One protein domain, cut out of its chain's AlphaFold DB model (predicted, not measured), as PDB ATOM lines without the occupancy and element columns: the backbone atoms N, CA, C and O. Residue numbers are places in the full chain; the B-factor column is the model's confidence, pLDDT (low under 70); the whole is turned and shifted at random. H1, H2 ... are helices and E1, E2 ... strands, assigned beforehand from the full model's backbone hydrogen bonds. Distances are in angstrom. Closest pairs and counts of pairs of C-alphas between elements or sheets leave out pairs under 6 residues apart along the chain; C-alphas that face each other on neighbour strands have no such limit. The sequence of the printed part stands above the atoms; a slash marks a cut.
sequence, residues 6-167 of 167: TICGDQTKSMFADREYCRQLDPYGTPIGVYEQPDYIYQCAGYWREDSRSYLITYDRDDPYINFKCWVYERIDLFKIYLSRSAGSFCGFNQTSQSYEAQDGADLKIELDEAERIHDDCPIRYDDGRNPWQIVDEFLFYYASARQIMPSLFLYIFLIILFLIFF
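What this domain is: This is residues 6 to 167 of the 167 residues of the protein "Hypothetical protein" of Rotaria sp. Silwood1 (UniProt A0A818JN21). The model has little regular structure: a six-stranded sheet curled like part of a barrel, from which a thin tail, residues 144 to 167, sticks out with helix H1. Named elements hold only 60 of 162 printed residues, class mixed. Strands E1 to E6 precede H1 and make a meander, each the antiparallel neighbour of the one before, in the order E1 E2 E3 E4 E5 E6. The whole is extended, radius of gyration of the C-alphas 23.3 A, spanning 82 by 50 by 37 A.

How they stand to each other: E1, residues 14 to 17, and E2, residues 40 to 50, form a hairpin; N 15 and O 42 are 2.7 A apart. E2 bends by 66 degrees at residue 43. E5, residues 80 to 86, and edge strand E6, residues 106 to 113, form another; N 83 and O 110 are 2.9 A apart. H1, residues 153 to 166, is not on the sheet; every O i to N i+4 pair in it is within hydrogen-bond range.

Where its parts are: C-alpha 14 begins E1 at (3.543, 6.241, -20.105). E2 measures 26.8 A, E3, residues 53 to 60, 22.0 A, and E4, residues 68 to 75, 22.7 A. H1 ends at C-alpha 166 (9.022, 50.777, -58.565).

The domain as a whole: The farthest C-alphas, Tyr 28 and Phe 167, are 86.6 A apart. The printed part has no cut. Links E1 to E2, E5 to E6 and E6 to H1 are long. pLDDT is under 70 in 46 residues, among them 134 to 151.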
ATOM      1  N   THR A   6       0.122   0.957 -14.470       54.91
ATOM      2  CA  THR A   6       0.456   2.329 -14.082       54.91
ATOM      3  C   THR A   6      -0.112   3.247 -15.149       54.91
ATOM      4  O   THR A   6       0.326   3.199 -16.294       54.91
ATOM      5  N   ILE A   7      -1.138   4.026 -14.795       61.16
ATOM      6  CA  ILE A   7      -1.779   4.990 -15.701       61.16
ATOM      7  C   ILE A   7      -1.025   6.305 -15.653       61.16
ATOM      8  O   ILE A   7      -0.516   6.699 -14.606       61.16
ATOM      9  N   CYS A   8      -1.014   6.962 -16.811       55.62
ATOM     10  CA  CYS A   8      -0.684   8.360 -17.044       55.62
ATOM     11  C   CYS A   8      -0.905   9.229 -15.792       55.62
ATOM     12  O   CYS A   8      -2.028   9.636 -15.503       55.62
ATOM     13  N   GLY A   9       0.159   9.476 -15.036       54.31
ATOM     14  CA  GLY A   9       0.146  10.350 -13.866       54.31
ATOM     15  C   GLY A   9       0.824  11.675 -14.193       54.31
ATOM     16  O   GLY A   9       1.472  11.794 -15.231       54.31
ATOM     17  N   ASP A  10       0.761  12.640 -13.275       53.38
ATOM     18  CA  ASP A  10       1.377  13.970 -13.451       53.38
ATOM     19  C   ASP A  10       2.883  13.902 -13.783       53.38
ATOM     20  O   ASP A  10       3.441  14.821 -14.371       53.38
ATOM     21  N   GLN A  11       3.556  12.802 -13.418       50.88
ATOM     22  CA  GLN A  11       4.993  12.598 -13.636       50.88
ATOM     23  C   GLN A  11       5.328  11.542 -14.701       50.88
ATOM     24  O   GLN A  11       6.430  11.550 -15.246       50.88
ATOM     25  N   THR A  12       4.407  10.629 -15.017       56.69
ATOM     26  CA  THR A  12       4.659   9.492 -15.915       56.69
ATOM     27  C   THR A  12       3.686   9.522 -17.084       56.69
ATOM     28  O   THR A  12       2.531   9.134 -16.958       56.69
ATOM     29  N   LYS A  13       4.174   9.945 -18.256       70.62
ATOM     30  CA  LYS A  13       3.408  10.028 -19.518       70.62
ATOM     31  C   LYS A  13       3.344   8.689 -20.261       70.62
ATOM     32  O   LYS A  13       3.212   8.657 -21.482       70.62
ATOM     33  N   SER A  14       3.507   7.585 -19.545       73.69
ATOM     34  CA  SER A  14       3.543   6.241 -20.105       73.69
ATOM     35  C   SER A  14       2.647   5.320 -19.303       73.69
ATOM     36  O   SER A  14       2.608   5.384 -18.076       73.69
ATOM     37  N   MET A  15       1.957   4.458 -20.028       76.81
ATOM     38  CA  MET A  15       1.101   3.419 -19.513       76.81
ATOM     39  C   MET A  15       1.734   2.072 -19.843       76.81
ATOM     40  O   MET A  15       1.996   1.768 -21.008       76.81
ATOM     41  N   PHE A  16       2.004   1.293 -18.800       79.81
ATOM     42  CA  PHE A  16       2.618  -0.028 -18.903       79.81
ATOM     43  C   PHE A  16       1.552  -1.096 -18.704       79.81
ATOM     44  O   PHE A  16       0.784  -1.031 -17.741       79.81
ATOM     45  N   ALA A  17       1.507  -2.051 -19.627       76.19
ATOM     46  CA  ALA A  17       0.563  -3.152 -19.599       76.19
ATOM     47  C   ALA A  17       1.313  -4.478 -19.615       76.19
ATOM     48  O   ALA A  17       1.898  -4.829 -20.638       76.19
ATOM     49  N   ASP A  18       1.218  -5.216 -18.511       71.12
ATOM     50  CA  ASP A  18       1.767  -6.562 -18.386       71.12
ATOM     51  C   ASP A  18       0.664  -7.584 -18.176       71.12
ATOM     52  O   ASP A  18      -0.167  -7.454 -17.270       71.12
ATOM     53  N   ARG A  19       0.676  -8.643 -18.994       65.88
ATOM     54  CA  ARG A  19      -0.207  -9.791 -18.759       65.88
ATOM     55  C   ARG A  19       0.281 -10.593 -17.558       65.88
ATOM     56  O   ARG A  19      -0.522 -11.019 -16.729       65.88
ATOM     57  N   GLU A  20       1.591 -10.809 -17.481       67.06
ATOM     58  CA  GLU A  20       2.245 -11.563 -16.418       67.06
ATOM     59  C   GLU A  20       3.460 -10.798 -15.911       67.06
ATOM     60  O   GLU A  20       4.293 -10.343 -16.689       67.06
ATOM     61  N   TYR A  21       3.583 -10.691 -14.588       64.94
ATOM     62  CA  TYR A  21       4.733 -10.048 -13.971       64.94
ATOM     63  C   TYR A  21       6.008 -10.858 -14.231       64.94
ATOM     64  O   TYR A  21       6.243 -11.886 -13.585       64.94
ATOM     65  N   CYS A  22       6.829 -10.388 -15.168       64.62
ATOM     66  CA  CYS A  22       8.073 -11.035 -15.557       64.62
ATOM     67  C   CYS A  22       9.282 -10.220 -15.082       64.62
ATOM     68  O   CYS A  22       9.433  -9.042 -15.397       64.62
ATOM     69  N   ARG A  23      10.201 -10.872 -14.359       68.44
ATOM     70  CA  ARG A  23      11.556 -10.355 -14.117       68.44
ATOM     71  C   ARG A  23      12.574 -11.270 -14.764       68.44
ATOM     72  O   ARG A  23      12.432 -12.490 -14.726       68.44
ATOM     73  N   GLN A  24      13.644 -10.682 -15.281       72.81
ATOM     74  CA  GLN A  24      14.806 -11.456 -15.690       72.81
ATOM     75  C   GLN A  24      15.550 -11.947 -14.440       72.81
ATOM     76  O   GLN A  24      15.942 -11.153 -13.578       72.81
ATOM     77  N   LEU A  25      15.710 -13.265 -14.332       79.38
ATOM     78  CA  LEU A  25      16.392 -13.930 -13.225       79.38
ATOM     79  C   LEU A  25      17.705 -14.546 -13.710       79.38
ATOM     80  O   LEU A  25      17.797 -15.047 -14.829       79.38
ATOM     81  N   ASP A  26      18.711 -14.515 -12.845       79.56
ATOM     82  CA  ASP A  26      19.987 -15.184 -13.041       79.56
ATOM     83  C   ASP A  26      19.754 -16.697 -12.983       79.56
ATOM     84  O   ASP A  26      18.748 -17.151 -12.423       79.56
ATOM     85  N   PRO A  27      20.721 -17.515 -13.428       85.25
ATOM     86  CA  PRO A  27      20.685 -18.967 -13.227       85.25
ATOM     87  C   PRO A  27      20.484 -19.399 -11.759       85.25
ATOM     88  O   PRO A  27      20.086 -20.530 -11.495       85.25
ATOM     89  N   TYR A  28      20.742 -18.500 -10.803       86.88
ATOM     90  CA  TYR A  28      20.559 -18.697  -9.363       86.88
ATOM     91  C   TYR A  28      19.206 -18.191  -8.825       86.88
ATOM     92  O   TYR A  28      18.999 -18.177  -7.615       86.88
ATOM     93  N   GLY A  29      18.293 -17.734  -9.690       77.50
ATOM     94  CA  GLY A  29      16.981 -17.202  -9.296       77.50
ATOM     95  C   GLY A  29      17.020 -15.807  -8.659       77.50
ATOM     96  O   GLY A  29      16.024 -15.359  -8.099       77.50
ATOM     97  N   THR A  30      18.160 -15.115  -8.729       81.25
ATOM     98  CA  THR A  30      18.307 -13.723  -8.272       81.25
ATOM     99  C   THR A  30      17.938 -12.783  -9.421       81.25
ATOM    100  O   THR A  30      18.311 -13.075 -10.549       81.25
ATOM    101  N   PRO A  31      17.207 -11.678  -9.214       76.69
ATOM    102  CA  PRO A  31      16.918 -10.742 -10.301       76.69
ATOM    103  C   PRO A  31      18.209 -10.107 -10.844       76.69
ATOM    104  O   PRO A  31      18.964  -9.507 -10.082       76.69
ATOM    105  N   ILE A  32      18.449 -10.241 -12.155       72.69
ATOM    106  CA  ILE A  32      19.672  -9.739 -12.831       72.69
ATOM    107  C   ILE A  32      19.589  -8.255 -13.145       72.69
ATOM    108  O   ILE A  32      20.596  -7.561 -13.259       72.69
ATOM    109  N   GLY A  33      18.359  -7.782 -13.326       62.91
ATOM    110  CA  GLY A  33      18.039  -6.413 -13.664       62.91
ATOM    111  C   GLY A  33      17.255  -5.758 -12.541       62.91
ATOM    112  O   GLY A  33      16.363  -6.363 -11.950       62.91
ATOM    113  N   VAL A  34      17.565  -4.486 -12.296       60.47
ATOM    114  CA  VAL A  34      16.673  -3.570 -11.566       60.47
ATOM    115  C   VAL A  34      15.440  -3.232 -12.419       60.47
ATOM    116  O   VAL A  34      14.417  -2.814 -11.889       60.47
ATOM    117  N   TYR A  35      15.537  -3.412 -13.739       57.12
ATOM    118  CA  TYR A  35      14.516  -3.014 -14.697       57.12
ATOM    119  C   TYR A  35      13.526  -4.145 -14.966       57.12
ATOM    120  O   TYR A  35      13.901  -5.246 -15.375       57.12
ATOM    121  N   GLU A  36      12.258  -3.837 -14.732       67.69
ATOM    122  CA  GLU A  36      11.108  -4.620 -15.170       67.69
ATOM    123  C   GLU A  36      10.942  -4.430 -16.682       67.69
ATOM    124  O   GLU A  36      11.178  -3.333 -17.199       67.69
ATOM    125  N   GLN A  37      10.597  -5.498 -17.401       71.25
ATOM    126  CA  GLN A  37      10.409  -5.441 -18.847       71.25
ATOM    127  C   GLN A  37       8.919  -5.591 -19.157       71.25
ATOM    128  O   GLN A  37       8.438  -6.723 -19.123       71.25
ATOM    129  N   PRO A  38       8.209  -4.484 -19.438       74.44
ATOM    130  CA  PRO A  38       6.789  -4.540 -19.734       74.44
ATOM    131  C   PRO A  38       6.513  -5.076 -21.149       74.44
ATOM    132  O   PRO A  38       7.278  -4.797 -22.075       74.44
ATOM    133  N   ASP A  39       5.402  -5.792 -21.324       76.50
ATOM    134  CA  ASP A  39       4.935  -6.359 -22.593       76.50
ATOM    135  C   ASP A  39       4.490  -5.261 -23.569       76.50
ATOM    136  O   ASP A  39       4.808  -5.318 -24.757       76.50
ATOM    137  N   TYR A  40       3.758  -4.255 -23.078       81.25
ATOM    138  CA  TYR A  40       3.350  -3.104 -23.884       81.25
ATOM    139  C   TYR A  40       3.626  -1.782 -23.175       81.25
ATOM    140  O   TYR A  40       3.342  -1.607 -21.984       81.25
ATOM    141  N   ILE A  41       4.123  -0.825 -23.959       84.75
ATOM    142  CA  ILE A  41       4.429   0.533 -23.519       84.75
ATOM    143  C   ILE A  41       3.630   1.512 -24.372       84.75
ATOM    144  O   ILE A  41       3.968   1.802 -25.517       84.75
ATOM    145  N   TYR A  42       2.591   2.077 -23.777       85.69
ATOM    146  CA  TYR A  42       1.774   3.102 -24.403       85.69
ATOM    147  C   TYR A  42       2.226   4.480 -23.929       85.69
ATOM    148  O   TYR A  42       2.359   4.724 -22.735       85.69
ATOM    149  N   GLN A  43       2.442   5.420 -24.840       86.25
ATOM    150  CA  GLN A  43       2.675   6.819 -24.491       86.25
ATOM    151  C   GLN A  43       1.339   7.546 -24.396       86.25
ATOM    152  O   GLN A  43       0.530   7.507 -25.319       86.25
ATOM    153  N   CYS A  44       1.084   8.219 -23.286       82.00
ATOM    154  CA  CYS A  44      -0.159   8.936 -23.068       82.00
ATOM    155  C   CYS A  44      -0.176  10.190 -23.935       82.00
ATOM    156  O   CYS A  44       0.683  11.060 -23.799       82.00
ATOM    157  N   ALA A  45      -1.142  10.263 -24.844       82.38
ATOM    158  CA  ALA A  45      -1.348  11.433 -25.672       82.38
ATOM    159  C   ALA A  45      -2.191  12.427 -24.872       82.38
ATOM    160  O   ALA A  45      -1.690  13.465 -24.466       82.38
ATOM    161  N   GLY A  46      -3.439  12.089 -24.558       80.56
ATOM    162  CA  GLY A  46      -4.324  12.964 -23.791       80.56
ATOM    163  C   GLY A  46      -5.623  12.269 -23.429       80.56
ATOM    164  O   GLY A  46      -5.892  11.171 -23.908       80.56
ATOM    165  N   TYR A  47      -6.426  12.906 -22.588       85.38
ATOM    166  CA  TYR A  47      -7.704  12.367 -22.146       85.38
ATOM    167  C   TYR A  47      -8.741  13.487 -22.011       85.38
ATOM    168  O   TYR A  47      -8.394  14.634 -21.742       85.38
ATOM    169  N   TRP A  48     -10.010  13.167 -22.242       87.38
ATOM    170  CA  TRP A  48     -11.133  14.090 -22.064       87.38
ATOM    171  C   TRP A  48     -12.431  13.310 -21.877       87.38
ATOM    172  O   TRP A  48     -12.506  12.119 -22.180       87.38
ATOM    173  N   ARG A  49     -13.477  13.998 -21.418       89.12
ATOM    174  CA  ARG A  49     -14.824  13.442 -21.315       89.12
ATOM    175  C   ARG A  49     -15.755  14.037 -22.355       89.12
ATOM    176  O   ARG A  49     -15.819  15.256 -22.492       89.12
ATOM    177  N   GLU A  50     -16.540  13.191 -23.007       87.44
ATOM    178  CA  GLU A  50     -17.597  13.610 -23.932       87.44
ATOM    179  C   GLU A  50     -18.915  12.915 -23.569       87.44
ATOM    180  O   GLU A  50     -18.944  11.699 -23.373       87.44
ATOM    181  N   ASP A  51     -19.983  13.711 -23.424       83.62
ATOM    182  CA  ASP A  51     -21.353  13.380 -22.980       83.62
ATOM    183  C   ASP A  51     -21.485  12.661 -21.622       83.62
ATOM    184  O   ASP A  51     -22.183  13.122 -20.720       83.62
ATOM    185  N   SER A  52     -20.811  11.530 -21.452       84.94
ATOM    186  CA  SER A  52     -20.719  10.736 -20.216       84.94
ATOM    187  C   SER A  52     -19.560   9.734 -20.225       84.94
ATOM    188  O   SER A  52     -19.343   9.044 -19.233       84.94
ATOM    189  N   ARG A  53     -18.813   9.646 -21.330       89.06
ATOM    190  CA  ARG A  53     -17.748   8.670 -21.542       89.06
ATOM    191  C   ARG A  53     -16.401   9.364 -21.435       89.06
ATOM    192  O   ARG A  53     -16.222  10.457 -21.973       89.06
ATOM    193  N   SER A  54     -15.472   8.722 -20.741       90.62
ATOM    194  CA  SER A  54     -14.101   9.208 -20.612       90.62
ATOM    195  C   SER A  54     -13.239   8.524 -21.663       90.62
ATOM    196  O   SER A  54     -13.240   7.296 -21.786       90.62
ATOM    197  N   TYR A  55     -12.518   9.334 -22.423       90.94
ATOM    198  CA  TYR A  55     -11.653   8.908 -23.506       90.94
ATOM    199  C   TYR A  55     -10.204   9.144 -23.115       90.94
ATOM    200  O   TYR A  55      -9.859  10.206 -22.601       90.94
ATOM    201  N   LEU A  56      -9.353   8.157 -23.370       87.81
ATOM    202  CA  LEU A  56      -7.907   8.237 -23.229       87.81
ATOM    203  C   LEU A  56      -7.281   7.861 -24.569       87.81
ATOM    204  O   LEU A  56      -7.546   6.801 -25.127       87.81
ATOM    205  N   ILE A  57      -6.434   8.733 -25.092       88.88
ATOM    206  CA  ILE A  57      -5.671   8.495 -26.308       88.88
ATOM    207  C   ILE A  57      -4.248   8.167 -25.915       88.88
ATOM    208  O   ILE A  57      -3.603   8.887 -25.149       88.88
ATOM    209  N   THR A  58      -3.749   7.089 -26.494       89.62
ATOM    210  CA  THR A  58      -2.374   6.645 -26.312       89.62
ATOM    211  C   THR A  58      -1.688   6.442 -27.653       89.62
ATOM    212  O   THR A  58      -2.344   6.347 -28.690       89.62
ATOM    213  N   TYR A  59      -0.366   6.389 -27.622       88.75
ATOM    214  CA  TYR A  59       0.506   6.170 -28.755       88.75
ATOM    215  C   TYR A  59       1.398   4.961 -28.471       88.75
ATOM    216  O   TYR A  59       2.251   4.995 -27.586       88.75
ATOM    217  N   ASP A  60       1.167   3.888 -29.207       89.31
ATOM    218  CA  ASP A  60       1.987   2.693 -29.256       89.31
ATOM    219  C   ASP A  60       3.065   2.869 -30.334       89.31
ATOM    220  O   ASP A  60       2.776   3.205 -31.485       89.31
ATOM    221  N   ARG A  61       4.329   2.691 -29.945       85.69
ATOM    222  CA  ARG A  61       5.471   2.802 -30.862       85.69
ATOM    223  C   ARG A  61       5.715   1.530 -31.659       85.69
ATOM    224  O   ARG A  61       6.327   1.622 -32.722       85.69
ATOM    225  N   ASP A  62       5.279   0.397 -31.125       85.44
ATOM    226  CA  ASP A  62       5.615  -0.928 -31.629       85.44
ATOM    227  C   ASP A  62       4.492  -1.502 -32.508       85.44
ATOM    228  O   ASP A  62       4.720  -2.473 -33.232       85.44
ATOM    229  N   ASP A  63       3.304  -0.878 -32.521       84.06
ATOM    230  CA  ASP A  63       2.238  -1.208 -33.473       84.06
ATOM    231  C   ASP A  63       2.637  -0.780 -34.905       84.06
ATOM    232  O   ASP A  63       2.833   0.408 -35.171       84.06
ATOM    233  N   PRO A  64       2.745  -1.721 -35.864       83.69
ATOM    234  CA  PRO A  64       3.188  -1.418 -37.223       83.69
ATOM    235  C   PRO A  64       2.102  -0.799 -38.116       83.69
ATOM    236  O   PRO A  64       2.421  -0.314 -39.203       83.69
ATOM    237  N   TYR A  65       0.828  -0.846 -37.715       84.38
ATOM    238  CA  TYR A  65      -0.295  -0.379 -38.531       84.38
ATOM    239  C   TYR A  65      -0.906   0.905 -37.987       84.38
ATOM    240  O   TYR A  65      -1.198   1.825 -38.755       84.38
ATOM    241  N   ILE A  66      -1.163   0.948 -36.681       86.12
ATOM    242  CA  ILE A  66      -1.937   2.017 -36.059       86.12
ATOM    243  C   ILE A  66      -1.293   2.406 -34.736       86.12
ATOM    244  O   ILE A  66      -1.588   1.833 -33.691       86.12
ATOM    245  N   ASN A  67      -0.477   3.451 -34.784       89.19
ATOM    246  CA  ASN A  67       0.268   3.886 -33.611       89.19
ATOM    247  C   ASN A  67      -0.641   4.534 -32.556       89.19
ATOM    248  O   ASN A  67      -0.412   4.386 -31.368       89.19
ATOM    249  N   PHE A  68      -1.690   5.263 -32.949       91.38
ATOM    250  CA  PHE A  68      -2.621   5.844 -31.976       91.38
ATOM    251  C   PHE A  68      -3.710   4.845 -31.595       91.38
ATOM    252  O   PHE A  68      -4.326   4.251 -32.474       91.38
ATOM    253  N   LYS A  69      -3.993   4.707 -30.301       90.94
ATOM    254  CA  LYS A  69      -5.073   3.865 -29.771       90.94
ATOM    255  C   LYS A  69      -6.012   4.694 -28.917       90.94
ATOM    256  O   LYS A  69      -5.558   5.475 -28.076       90.94
ATOM    257  N   CYS A  70      -7.308   4.496 -29.130       92.31
ATOM    258  CA  CYS A  70      -8.351   5.112 -28.331       92.31
ATOM    259  C   CYS A  70      -8.819   4.139 -27.251       92.31
ATOM    260  O   CYS A  70      -9.002   2.948 -27.500       92.31
ATOM    261  N   TRP A  71      -9.005   4.656 -26.047       92.50
ATOM    262  CA  TRP A  71      -9.461   3.904 -24.895       92.50
ATOM    263  C   TRP A  71     -10.701   4.570 -24.329       92.50
ATOM    264  O   TRP A  71     -10.696   5.772 -24.074       92.50
ATOM    265  N   VAL A  72     -11.745   3.786 -24.099       94.44
ATOM    266  CA  VAL A  72     -12.893   4.204 -23.298       94.44
ATOM    267  C   VAL A  72     -12.684   3.646 -21.906       94.44
ATOM    268  O   VAL A  72     -12.610   2.427 -21.746       94.44
ATOM    269  N   TYR A  73     -12.578   4.517 -20.909       91.44
ATOM    270  CA  TYR A  73     -12.374   4.095 -19.532       91.44
ATOM    271  C   TYR A  73     -13.460   4.634 -18.612       91.44
ATOM    272  O   TYR A  73     -14.021   5.713 -18.809       91.44
ATOM    273  N   GLU A  74     -13.771   3.839 -17.601       91.19
ATOM    274  CA  GLU A  74     -14.793   4.158 -16.625       91.19
ATOM    275  C   GLU A  74     -14.484   3.476 -15.304       91.19
ATOM    276  O   GLU A  74     -14.065   2.317 -15.245       91.19
ATOM    277  N   ARG A  75     -14.743   4.201 -14.224       87.81
ATOM    278  CA  ARG A  75     -14.713   3.650 -12.881       87.81
ATOM    279  C   ARG A  75     -16.067   3.041 -12.541       87.81
ATOM    280  O   ARG A  75     -17.056   3.760 -12.428       87.81
ATOM    281  N   ILE A  76     -16.090   1.724 -12.366       90.19
ATOM    282  CA  ILE A  76     -17.311   0.951 -12.104       90.19
ATOM    283  C   ILE A  76     -17.604   0.863 -10.606       90.19
ATOM    284  O   ILE A  76     -18.763   0.899 -10.200       90.19
ATOM    285  N   ASP A  77     -16.561   0.760  -9.782       86.88
ATOM    286  CA  ASP A  77     -16.682   0.640  -8.328       86.88
ATOM    287  C   ASP A  77     -15.613   1.487  -7.618       86.88
ATOM    288  O   ASP A  77     -14.787   2.150  -8.243       86.88
ATOM    289  N   LEU A  78     -15.602   1.459  -6.286       78.50
ATOM    290  CA  LEU A  78     -14.615   2.118  -5.439       78.50
ATOM    291  C   LEU A  78     -13.171   1.657  -5.685       78.50
ATOM    292  O   LEU A  78     -12.253   2.389  -5.325       78.50
ATOM    293  N   PHE A  79     -12.980   0.477  -6.269       77.50
ATOM    294  CA  PHE A  79     -11.660  -0.113  -6.505       77.50
ATOM    295  C   PHE A  79     -11.497  -0.643  -7.925       77.50
ATOM    296  O   PHE A  79     -10.471  -1.235  -8.225       77.50
ATOM    297  N   LYS A  80     -12.511  -0.487  -8.783       84.75
ATOM    298  CA  LYS A  80     -12.539  -1.126 -10.098       84.75
ATOM    299  C   LYS A  80     -12.609  -0.105 -11.210       84.75
ATOM    300  O   LYS A  80     -13.569   0.670 -11.281       84.75
ATOM    301  N   ILE A  81     -11.637  -0.166 -12.112       86.50
ATOM    302  CA  ILE A  81     -11.603   0.628 -13.338       86.50
ATOM    303  C   ILE A  81     -11.604  -0.318 -14.527       86.50
ATOM    304  O   ILE A  81     -10.794  -1.240 -14.604       86.50
ATOM    305  N   TYR A  82     -12.513  -0.084 -15.465       92.06
ATOM    306  CA  TYR A  82     -12.547  -0.798 -16.731       92.06
ATOM    307  C   TYR A  82     -12.037   0.096 -17.847       92.06
ATOM    308  O   TYR A  82     -12.379   1.278 -17.912       92.06
ATOM    309  N   LEU A  83     -11.246  -0.487 -18.740       90.94
ATOM    310  CA  LEU A  83     -10.764   0.159 -19.949       90.94
ATOM    311  C   LEU A  83     -11.049  -0.743 -21.143       90.94
ATOM    312  O   LEU A  83     -10.740  -1.930 -21.124       90.94
ATOM    313  N   SER A  84     -11.586  -0.163 -22.203       94.75
ATOM    314  CA  SER A  84     -11.770  -0.816 -23.492       94.75
ATOM    315  C   SER A  84     -10.912  -0.111 -24.525       94.75
ATOM    316  O   SER A  84     -11.038   1.100 -24.699       94.75
ATOM    317  N   ARG A  85     -10.057  -0.853 -25.223       93.06
ATOM    318  CA  ARG A  85      -9.249  -0.350 -26.333       93.06
ATOM    319  C   ARG A  85      -9.989  -0.531 -27.648       93.06
ATOM    320  O   ARG A  85     -10.631  -1.555 -27.881       93.06
ATOM    321  N   SER A  86      -9.900   0.478 -28.504       94.06
ATOM    322  CA  SER A  86     -10.417   0.429 -29.863       94.06
ATOM    323  C   SER A  86      -9.517  -0.398 -30.778       94.06
ATOM    324  O   SER A  86      -8.293  -0.283 -30.727       94.06
ATOM    325  N   ALA A  87     -10.116  -1.122 -31.722       91.31
ATOM    326  CA  ALA A  87      -9.360  -1.821 -32.766       91.31
ATOM    327  C   ALA A  87      -8.603  -0.855 -33.709       91.31
ATOM    328  O   ALA A  87      -7.597  -1.222 -34.315       91.31
ATOM    329  N   GLY A  88      -9.092   0.385 -33.842       90.62
ATOM    330  CA  GLY A  88      -8.519   1.434 -34.690       90.62
ATOM    331  C   GLY A  88      -7.874   2.586 -33.915       90.62
ATOM    332  O   GLY A  88      -7.657   2.505 -32.707       90.62
ATOM    333  N   SER A  89      -7.607   3.692 -34.620       90.19
ATOM    334  CA  SER A  89      -7.091   4.941 -34.032       90.19
ATOM    335  C   SER A  89      -8.157   5.831 -33.402       90.19
ATOM    336  O   SER A  89      -7.842   6.878 -32.842       90.19
ATOM    337  N   PHE A  90      -9.420   5.445 -33.531       90.69
ATOM    338  CA  PHE A  90     -10.578   6.158 -33.020       90.69
ATOM    339  C   PHE A  90     -11.453   5.181 -32.243       90.69
ATOM    340  O   PHE A  90     -11.493   3.991 -32.560       90.69
ATOM    341  N   CYS A  91     -12.160   5.690 -31.237       91.75
ATOM    342  CA  CYS A  91     -13.088   4.877 -30.468       91.75
ATOM    343  C   CYS A  91     -14.315   4.519 -31.309       91.75
ATOM    344  O   CYS A  91     -14.834   5.345 -32.064       91.75
ATOM    345  N   GLY A  92     -14.784   3.280 -31.171       91.06
ATOM    346  CA  GLY A  92     -16.008   2.823 -31.812       91.06
ATOM    347  C   GLY A  92     -17.219   3.618 -31.322       91.06
ATOM    348  O   GLY A  92     -17.296   4.021 -30.164       91.06
ATOM    349  N   PHE A  93     -18.204   3.823 -32.197       89.69
ATOM    350  CA  PHE A  93     -19.415   4.574 -31.848       89.69
ATOM    351  C   PHE A  93     -20.205   3.909 -30.701       89.69
ATOM    352  O   PHE A  93     -20.628   4.563 -29.742       89.69
ATOM    353  N   ASN A  94     -20.336   2.581 -30.766       92.12
ATOM    354  CA  ASN A  94     -20.997   1.764 -29.746       92.12
ATOM    355  C   ASN A  94     -20.035   1.254 -28.664       92.12
ATOM    356  O   ASN A  94     -20.457   0.507 -27.785       92.12
ATOM    357  N   GLN A  95     -18.763   1.655 -28.707       94.31
ATOM    358  CA  GLN A  95     -17.766   1.184 -27.759       94.31
ATOM    359  C   GLN A  95     -18.060   1.732 -26.358       94.31
ATOM    360  O   GLN A  95     -18.268   2.934 -26.161       94.31
ATOM    361  N   THR A  96     -18.045   0.836 -25.378       94.31
ATOM    362  CA  THR A  96     -18.172   1.147 -23.949       94.31
ATOM    363  C   THR A  96     -16.916   0.717 -23.201       94.31
ATOM    364  O   THR A  96     -16.103  -0.029 -23.742       94.31
ATOM    365  N   SER A  97     -16.776   1.112 -21.933       93.69
ATOM    366  CA  SER A  97     -15.702   0.647 -21.038       93.69
ATOM    367  C   SER A  97     -15.648  -0.887 -20.902       93.69
ATOM    368  O   SER A  97     -14.609  -1.452 -20.568       93.69
ATOM    369  N   GLN A  98     -16.756  -1.576 -21.197       94.75
ATOM    370  CA  GLN A  98     -16.900  -3.032 -21.121       94.75
ATOM    371  C   GLN A  98     -16.773  -3.751 -22.465       94.75
ATOM    372  O   GLN A  98     -16.760  -4.983 -22.484       94.75
ATOM    373  N   SER A  99     -16.684  -3.022 -23.576       95.00
ATOM    374  CA  SER A  99     -16.596  -3.622 -24.904       95.00
ATOM    375  C   SER A  99     -15.243  -4.307 -25.102       95.00
ATOM    376  O   SER A  99     -14.197  -3.754 -24.763       95.00
ATOM    377  N   TYR A 100     -15.259  -5.510 -25.668       94.00
ATOM    378  CA  TYR A 100     -14.056  -6.294 -25.984       94.00
ATOM    379  C   TYR A 100     -14.106  -6.915 -27.387       94.00
ATOM    380  O   TYR A 100     -13.108  -7.457 -27.853       94.00
ATOM    381  N   GLU A 101     -15.258  -6.857 -28.061       93.56
ATOM    382  CA  GLU A 101     -15.456  -7.451 -29.379       93.56
ATOM    383  C   GLU A 101     -15.306  -6.423 -30.500       93.56
ATOM    384  O   GLU A 101     -15.741  -5.274 -30.388       93.56
ATOM    385  N   ALA A 102     -14.799  -6.889 -31.646       90.69
ATOM    386  CA  ALA A 102     -14.652  -6.067 -32.847       90.69
ATOM    387  C   ALA A 102     -15.992  -5.515 -33.366       90.69
ATOM    388  O   ALA A 102     -16.009  -4.476 -34.021       90.69
ATOM    389  N   GLN A 103     -17.112  -6.178 -33.048       92.06
ATOM    390  CA  GLN A 103     -18.466  -5.726 -33.393       92.06
ATOM    391  C   GLN A 103     -18.802  -4.369 -32.758       92.06
ATOM    392  O   GLN A 103     -19.436  -3.528 -33.393       92.06
ATOM    393  N   ASP A 104     -18.311  -4.138 -31.540       92.44
ATOM    394  CA  ASP A 104     -18.478  -2.877 -30.814       92.44
ATOM    395  C   ASP A 104     -17.414  -1.836 -31.202       92.44
ATOM    396  O   ASP A 104     -17.464  -0.686 -30.759       92.44
ATOM    397  N   GLY A 105     -16.434  -2.225 -32.027       91.31
ATOM    398  CA  GLY A 105     -15.251  -1.431 -32.360       91.31
ATOM    399  C   GLY A 105     -14.102  -1.562 -31.353       91.31
ATOM    400  O   GLY A 105     -13.135  -0.803 -31.447       91.31
ATOM    401  N   ALA A 106     -14.186  -2.513 -30.418       94.81
ATOM    402  CA  ALA A 106     -13.146  -2.801 -29.434       94.81
ATOM    403  C   ALA A 106     -12.287  -4.008 -29.837       94.81
ATOM    404  O   ALA A 106     -12.721  -4.865 -30.602       94.81
ATOM    405  N   ASP A 107     -11.068  -4.095 -29.313       92.50
ATOM    406  CA  ASP A 107     -10.200  -5.270 -29.487       92.50
ATOM    407  C   ASP A 107      -9.708  -5.874 -28.166       92.50
ATOM    408  O   ASP A 107      -9.341  -7.048 -28.115       92.50
ATOM    409  N   LEU A 108      -9.703  -5.084 -27.094       90.25
ATOM    410  CA  LEU A 108      -9.195  -5.476 -25.790       90.25
ATOM    411  C   LEU A 108     -10.016  -4.801 -24.692       90.25
ATOM    412  O   LEU A 108     -10.278  -3.603 -24.752       90.25
ATOM    413  N   LYS A 109     -10.355  -5.564 -23.652       92.38
ATOM    414  CA  LYS A 109     -10.883  -5.041 -22.390       92.38
ATOM    415  C   LYS A 109      -9.919  -5.368 -21.263       92.38
ATOM    416  O   LYS A 109      -9.409  -6.483 -21.181       92.38
ATOM    417  N   ILE A 110      -9.729  -4.401 -20.382       88.00
ATOM    418  CA  ILE A 110      -8.890  -4.489 -19.199       88.00
ATOM    419  C   ILE A 110      -9.750  -4.154 -17.987       88.00
ATOM    420  O   ILE A 110     -10.475  -3.161 -17.975       88.00
ATOM    421  N   GLU A 111      -9.672  -5.013 -16.982       88.31
ATOM    422  CA  GLU A 111     -10.248  -4.803 -15.662       88.31
ATOM    423  C   GLU A 111      -9.095  -4.598 -14.683       88.31
ATOM    424  O   GLU A 111      -8.206  -5.440 -14.578       88.31
ATOM    425  N   LEU A 112      -9.096  -3.444 -14.024       79.94
ATOM    426  CA  LEU A 112      -8.097  -3.060 -13.041       79.94
ATOM    427  C   LEU A 112      -8.730  -3.040 -11.660       79.94
ATOM    428  O   LEU A 112      -9.739  -2.363 -11.456       79.94
ATOM    429  N   ASP A 113      -8.078  -3.725 -10.727       78.75
ATOM    430  CA  ASP A 113      -8.366  -3.650  -9.301       78.75
ATOM    431  C   ASP A 113      -7.304  -2.760  -8.626       78.75
ATOM    432  O   ASP A 113      -6.118  -3.095  -8.579       78.75
ATOM    433  N   GLU A 114      -7.717  -1.599  -8.119       71.56
ATOM    434  CA  GLU A 114      -6.854  -0.641  -7.426       71.56
ATOM    435  C   GLU A 114      -6.416  -1.197  -6.062       71.56
ATOM    436  O   GLU A 114      -7.224  -1.384  -5.149       71.56
ATOM    437  N   ALA A 115      -5.110  -1.418  -5.896       61.25
ATOM    438  CA  ALA A 115      -4.535  -1.937  -4.653       61.25
ATOM    439  C   ALA A 115      -4.237  -0.855  -3.592       61.25
ATOM    440  O   ALA A 115      -3.972  -1.203  -2.440       61.25
ATOM    441  N   GLU A 116      -4.289   0.440  -3.940       57.84
ATOM    442  CA  GLU A 116      -3.839   1.546  -3.066       57.84
ATOM    443  C   GLU A 116      -4.558   1.593  -1.706       57.84
ATOM    444  O   GLU A 116      -3.955   1.961  -0.701       57.84
ATOM    445  N   ARG A 117      -5.812   1.133  -1.621       53.47
ATOM    446  CA  ARG A 117      -6.590   1.127  -0.367       53.47
ATOM    447  C   ARG A 117      -6.337  -0.062   0.563       53.47
ATOM    448  O   ARG A 117      -6.874  -0.078   1.667       53.47
ATOM    449  N   ILE A 118      -5.562  -1.067   0.150       52.84
ATOM    450  CA  ILE A 118      -5.232  -2.209   1.026       52.84
ATOM    451  C   ILE A 118      -4.145  -1.819   2.046       52.84
ATOM    452  O   ILE A 118      -4.020  -2.465   3.091       52.84
ATOM    453  N   HIS A 119      -3.364  -0.765   1.770       53.72
ATOM    454  CA  HIS A 119      -2.235  -0.370   2.616       53.72
ATOM    455  C   HIS A 119      -2.127   1.121   2.967       53.72
ATOM    456  O   HIS A 119      -1.383   1.403   3.904       53.72
ATOM    457  N   ASP A 120      -2.844   2.050   2.314       49.62
ATOM    458  CA  ASP A 120      -2.660   3.485   2.592       49.62
ATOM    459  C   ASP A 120      -3.936   4.351   2.496       49.62
ATOM    460  O   ASP A 120      -4.882   4.043   1.765       49.62
ATOM    461  N   ASP A 121      -3.940   5.472   3.229       56.59
ATOM    462  CA  ASP A 121      -5.022   6.475   3.313       56.59
ATOM    463  C   ASP A 121      -4.830   7.580   2.245       56.59
ATOM    464  O   ASP A 121      -4.871   8.784   2.512       56.59
ATOM    465  N   CYS A 122      -4.556   7.177   1.003       57.75
ATOM    466  CA  CYS A 122      -4.344   8.109  -0.106       57.75
ATOM    467  C   CYS A 122      -5.675   8.496  -0.788       57.75
ATOM    468  O   CYS A 122      -6.609   7.689  -0.865       57.75
ATOM    469  N   PRO A 123      -5.807   9.738  -1.297       58.94
ATOM    470  CA  PRO A 123      -6.960  10.131  -2.098       58.94
ATOM    471  C   PRO A 123      -6.976   9.352  -3.417       58.94
ATOM    472  O   PRO A 123      -5.948   9.212  -4.072       58.94
ATOM    473  N   ILE A 124      -8.161   8.889  -3.824       63.56
ATOM    474  CA  ILE A 124      -8.343   8.144  -5.077       63.56
ATOM    475  C   ILE A 124      -7.884   9.018  -6.249       63.56
ATOM    476  O   ILE A 124      -8.481  10.065  -6.517       63.56
ATOM    477  N   ARG A 125      -6.844   8.576  -6.961       69.19
ATOM    478  CA  ARG A 125      -6.315   9.251  -8.151       69.19
ATOM    479  C   ARG A 125      -7.061   8.794  -9.403       69.19
ATOM    480  O   ARG A 125      -6.556   8.000 -10.185       69.19
ATOM    481  N   TYR A 126      -8.266   9.324  -9.592       77.38
ATOM    482  CA  TYR A 126      -9.062   9.108 -10.801       77.38
ATOM    483  C   TYR A 126      -9.516  10.449 -11.376       77.38
ATOM    484  O   TYR A 126     -10.241  11.197 -10.717       77.38
ATOM    485  N   ASP A 127      -9.104  10.733 -12.607       78.94
ATOM    486  CA  ASP A 127      -9.587  11.859 -13.398       78.94
ATOM    487  C   ASP A 127     -10.384  11.299 -14.577       78.94
ATOM    488  O   ASP A 127      -9.913  10.398 -15.265       78.94
ATOM    489  N   ASP A 128     -11.602  11.795 -14.779       82.06
ATOM    490  CA  ASP A 128     -12.467  11.387 -15.885       82.06
ATOM    491  C   ASP A 128     -12.380  12.324 -17.096       82.06
ATOM    492  O   ASP A 128     -13.125  12.155 -18.059       82.06
ATOM    493  N   GLY A 129     -11.498  13.327 -17.070       80.50
ATOM    494  CA  GLY A 129     -11.296  14.253 -18.183       80.50
ATOM    495  C   GLY A 129     -12.405  15.292 -18.336       80.50
ATOM    496  O   GLY A 129     -12.568  15.863 -19.415       80.50
ATOM    497  N   ARG A 130     -13.186  15.553 -17.276       84.38
ATOM    498  CA  ARG A 130     -14.247  16.580 -17.256       84.38
ATOM    499  C   ARG A 130     -13.774  17.968 -17.661       84.38
ATOM    500  O   ARG A 130     -14.543  18.718 -18.258       84.38
ATOM    501  N   ASN A 131     -12.561  18.329 -17.259       81.12
ATOM    502  CA  ASN A 131     -11.998  19.647 -17.490       81.12
ATOM    503  C   ASN A 131     -10.761  19.543 -18.396       81.12
ATOM    504  O   ASN A 131      -9.651  19.410 -17.886       81.12
ATOM    505  N   PRO A 132     -10.919  19.649 -19.726       70.94
ATOM    506  CA  PRO A 132      -9.800  19.531 -20.667       70.94
ATOM    507  C   PRO A 132      -8.811  20.707 -20.591       70.94
ATOM    508  O   PRO A 132      -7.734  20.646 -21.172       70.94
ATOM    509  N   TRP A 133      -9.172  21.788 -19.892       71.69
ATOM    510  CA  TRP A 133      -8.335  22.977 -19.706       71.69
ATOM    511  C   TRP A 133      -7.561  22.960 -18.392       71.69
ATOM    512  O   TRP A 133      -6.867  23.926 -18.073       71.69
ATOM    513  N   GLN A 134      -7.722  21.905 -17.592       68.62
ATOM    514  CA  GLN A 134      -6.938  21.740 -16.385       68.62
ATOM    515  C   GLN A 134      -5.471  21.610 -16.790       68.62
ATOM    516  O   GLN A 134      -5.098  20.706 -17.532       68.62
ATOM    517  N   ILE A 135      -4.648  22.557 -16.338       58.84
ATOM    518  CA  ILE A 135      -3.203  22.516 -16.552       58.84
ATOM    519  C   ILE A 135      -2.665  21.441 -15.612       58.84
ATOM    520  O   ILE A 135      -2.347  21.695 -14.456       58.84
ATOM    521  N   VAL A 136      -2.666  20.216 -16.108       58.91
ATOM    522  CA  VAL A 136      -1.829  19.126 -15.620       58.91
ATOM    523  C   VAL A 136      -0.408  19.425 -16.085       58.91
ATOM    524  O   VAL A 136      -0.223  19.838 -17.236       58.91
ATOM    525  N   ASP A 137       0.576  19.299 -15.195       51.38
ATOM    526  CA  ASP A 137       1.966  19.645 -15.496       51.38
ATOM    527  C   ASP A 137       2.440  18.914 -16.779       51.38
ATOM    528  O   ASP A 137       2.616  17.701 -16.838       51.38
ATOM    529  N   GLU A 138       2.573  19.713 -17.844       43.69
ATOM    530  CA  GLU A 138       3.094  19.439 -19.189       43.69
ATOM    531  C   GLU A 138       2.463  18.312 -20.043       43.69
ATOM    532  O   GLU A 138       3.137  17.363 -20.451       43.69
ATOM    533  N   PHE A 139       1.237  18.500 -20.540       45.28
ATOM    534  CA  PHE A 139       0.811  17.899 -21.820       45.28
ATOM    535  C   PHE A 139       1.316  18.732 -23.012       45.28
ATOM    536  O   PHE A 139       0.585  19.540 -23.582       45.28
ATOM    537  N   LEU A 140       2.582  18.558 -23.406       37.16
ATOM    538  CA  LEU A 140       3.126  19.159 -24.632       37.16
ATOM    539  C   LEU A 140       3.233  18.108 -25.743       37.16
ATOM    540  O   LEU A 140       4.199  17.353 -25.842       37.16
ATOM    541  N   PHE A 141       2.201  18.060 -26.582       42.66
ATOM    542  CA  PHE A 141       2.181  17.273 -27.807       42.66
ATOM    543  C   PHE A 141       3.090  17.909 -28.865       42.66
ATOM    544  O   PHE A 141       2.756  18.948 -29.434       42.66
ATOM    545  N   TYR A 142       4.184  17.239 -29.222       38.50
ATOM    546  CA  TYR A 142       4.864  17.475 -30.495       38.50
ATOM    547  C   TYR A 142       4.816  16.204 -31.342       38.50
ATOM    548  O   TYR A 142       5.785  15.459 -31.425       38.50
ATOM    549  N   TYR A 143       3.691  15.981 -32.022       46.00
ATOM    550  CA  TYR A 143       3.638  15.081 -33.180       46.00
ATOM    551  C   TYR A 143       3.237  15.864 -34.433       46.00
ATOM    552  O   TYR A 143       2.342  15.480 -35.177       46.00
ATOM    553  N   ALA A 144       3.899  16.996 -34.672       39.75
ATOM    554  CA  ALA A 144       3.916  17.617 -35.986       39.75
ATOM    555  C   ALA A 144       5.251  17.259 -36.637       39.75
ATOM    556  O   ALA A 144       6.307  17.710 -36.193       39.75
ATOM    557  N   SER A 145       5.223  16.450 -37.698       52.72
ATOM    558  CA  SER A 145       6.363  16.387 -38.608       52.72
ATOM    559  C   SER A 145       6.475  17.754 -39.283       52.72
ATOM    560  O   SER A 145       5.770  18.074 -40.239       52.72
ATOM    561  N   ALA A 146       7.326  18.619 -38.734       51.22
ATOM    562  CA  ALA A 146       7.633  19.891 -39.356       51.22
ATOM    563  C   ALA A 146       8.347  19.605 -40.684       51.22
ATOM    564  O   ALA A 146       9.537  19.288 -40.712       51.22
ATOM    565  N   ARG A 147       7.632  19.712 -41.809       55.16
ATOM    566  CA  ARG A 147       8.299  19.925 -43.093       55.16
ATOM    567  C   ARG A 147       8.947  21.298 -43.011       55.16
ATOM    568  O   ARG A 147       8.250  22.307 -42.961       55.16
ATOM    569  N   GLN A 148      10.276  21.331 -42.972       62.34
ATOM    570  CA  GLN A 148      11.015  22.572 -43.151       62.34
ATOM    571  C   GLN A 148      10.597  23.168 -44.498       62.34
ATOM    572  O   GLN A 148      10.858  22.591 -45.554       62.34
ATOM    573  N   ILE A 149       9.905  24.303 -44.462       61.78
ATOM    574  CA  ILE A 149       9.660  25.103 -45.656       61.78
ATOM    575  C   ILE A 149      11.016  25.719 -45.999       61.78
ATOM    576  O   ILE A 149      11.404  26.718 -45.398       61.78
ATOM    577  N   MET A 150      11.780  25.102 -46.904       69.75
ATOM    578  CA  MET A 150      12.952  25.766 -47.474       69.75
ATOM    579  C   MET A 150      12.439  26.952 -48.297       69.75
ATOM    580  O   MET A 150      11.726  26.735 -49.283       69.75
ATOM    581  N   PRO A 151      12.744  28.205 -47.919       65.44
ATOM    582  CA  PRO A 151      12.329  29.343 -48.718       65.44
ATOM    583  C   PRO A 151      13.042  29.270 -50.070       65.44
ATOM    584  O   PRO A 151      14.271  29.212 -50.143       65.44
ATOM    585  N   SER A 152      12.276  29.242 -51.161       75.06
ATOM    586  CA  SER A 152      12.867  29.255 -52.499       75.06
ATOM    587  C   SER A 152      13.524  30.618 -52.757       75.06
ATOM    588  O   SER A 152      12.881  31.662 -52.623       75.06
ATOM    589  N   LEU A 153      14.801  30.618 -53.155       75.44
ATOM    590  CA  LEU A 153      15.567  31.829 -53.508       75.44
ATOM    591  C   LEU A 153      14.882  32.677 -54.596       75.44
ATOM    592  O   LEU A 153      15.088  33.885 -54.673       75.44
ATOM    593  N   PHE A 154      14.022  32.053 -55.402       73.69
ATOM    594  CA  PHE A 154      13.265  32.695 -56.473       73.69
ATOM    595  C   PHE A 154      12.336  33.810 -55.970       73.69
ATOM    596  O   PHE A 154      12.178  34.833 -56.633       73.69
ATOM    597  N   LEU A 155      11.758  33.641 -54.776       77.69
ATOM    598  CA  LEU A 155      10.808  34.595 -54.197       77.69
ATOM    599  C   LEU A 155      11.515  35.884 -53.740       77.69
ATOM    600  O   LEU A 155      10.998  36.982 -53.936       77.69
ATOM    601  N   TYR A 156      12.745  35.760 -53.231       79.25
ATOM    602  CA  TYR A 156      13.587  36.907 -52.884       79.25
ATOM    603  C   TYR A 156      14.045  37.682 -54.121       79.25
ATOM    604  O   TYR A 156      13.994  38.910 -54.127       79.25
ATOM    605  N   ILE A 157      14.438  36.980 -55.189       82.50
ATOM    606  CA  ILE A 157      14.851  37.621 -56.446       82.50
ATOM    607  C   ILE A 157      13.675  38.384 -57.072       82.50
ATOM    608  O   ILE A 157      13.844  39.521 -57.504       82.50
ATOM    609  N   PHE A 158      12.470  37.806 -57.060       82.75
ATOM    610  CA  PHE A 158      11.267  38.467 -57.571       82.75
ATOM    611  C   PHE A 158      10.924  39.755 -56.804       82.75
ATOM    612  O   PHE A 158      10.620  40.775 -57.420       82.75
ATOM    613  N   LEU A 159      11.034  39.742 -55.471       84.00
ATOM    614  CA  LEU A 159      10.798  40.930 -54.642       84.00
ATOM    615  C   LEU A 159      11.846  42.030 -54.869       84.00
ATOM    616  O   LEU A 159      11.490  43.205 -54.904       84.00
ATOM    617  N   ILE A 160      13.115  41.665 -55.079       85.81
ATOM    618  CA  ILE A 160      14.181  42.629 -55.406       85.81
ATOM    619  C   ILE A 160      13.936  43.269 -56.776       85.81
ATOM    620  O   ILE A 160      14.086  44.480 -56.922       85.81
ATOM    621  N   ILE A 161      13.524  42.480 -57.772       85.81
ATOM    622  CA  ILE A 161      13.201  42.998 -59.109       85.81
ATOM    623  C   ILE A 161      12.011  43.961 -59.040       85.81
ATOM    624  O   ILE A 161      12.067  45.034 -59.632       85.81
ATOM    625  N   LEU A 162      10.962  43.625 -58.285       86.75
ATOM    626  CA  LEU A 162       9.828  44.530 -58.072       86.75
ATOM    627  C   LEU A 162      10.251  45.841 -57.401       86.75
ATOM    628  O   LEU A 162       9.802  46.904 -57.821       86.75
ATOM    629  N   PHE A 163      11.135  45.778 -56.404       83.00
ATOM    630  CA  PHE A 163      11.654  46.971 -55.740       83.00
ATOM    631  C   PHE A 163      12.449  47.868 -56.702       83.00
ATOM    632  O   PHE A 163      12.253  49.075 -56.697       83.00
ATOM    633  N   LEU A 164      13.270  47.281 -57.578       84.31
ATOM    634  CA  LEU A 164      14.040  48.011 -58.596       84.31
ATOM    635  C   LEU A 164      13.195  48.564 -59.756       84.31
ATOM    636  O   LEU A 164      13.685  49.388 -60.516       84.31
ATOM    637  N   ILE A 165      11.966  48.078 -59.949       84.56
ATOM    638  CA  ILE A 165      11.061  48.581 -60.995       84.56
ATOM    639  C   ILE A 165      10.208  49.749 -60.477       84.56
ATOM    640  O   ILE A 165       9.821  50.615 -61.259       84.56
ATOM    641  N   PHE A 166       9.887  49.764 -59.181       75.50
ATOM    642  CA  PHE A 166       9.022  50.777 -58.565       75.50
ATOM    643  C   PHE A 166       9.774  51.945 -57.900       75.50
ATOM    644  O   PHE A 166       9.119  52.904 -57.488       75.50
ATOM    645  N   PHE A 167      11.104  51.880 -57.810       62.91
ATOM    646  CA  PHE A 167      11.991  52.939 -57.315       62.91
ATOM    647  C   PHE A 167      13.036  53.288 -58.375       62.91
ATOM    648  O   PHE A 167      13.327  54.495 -58.532       62.91
TER     649      PHE A 167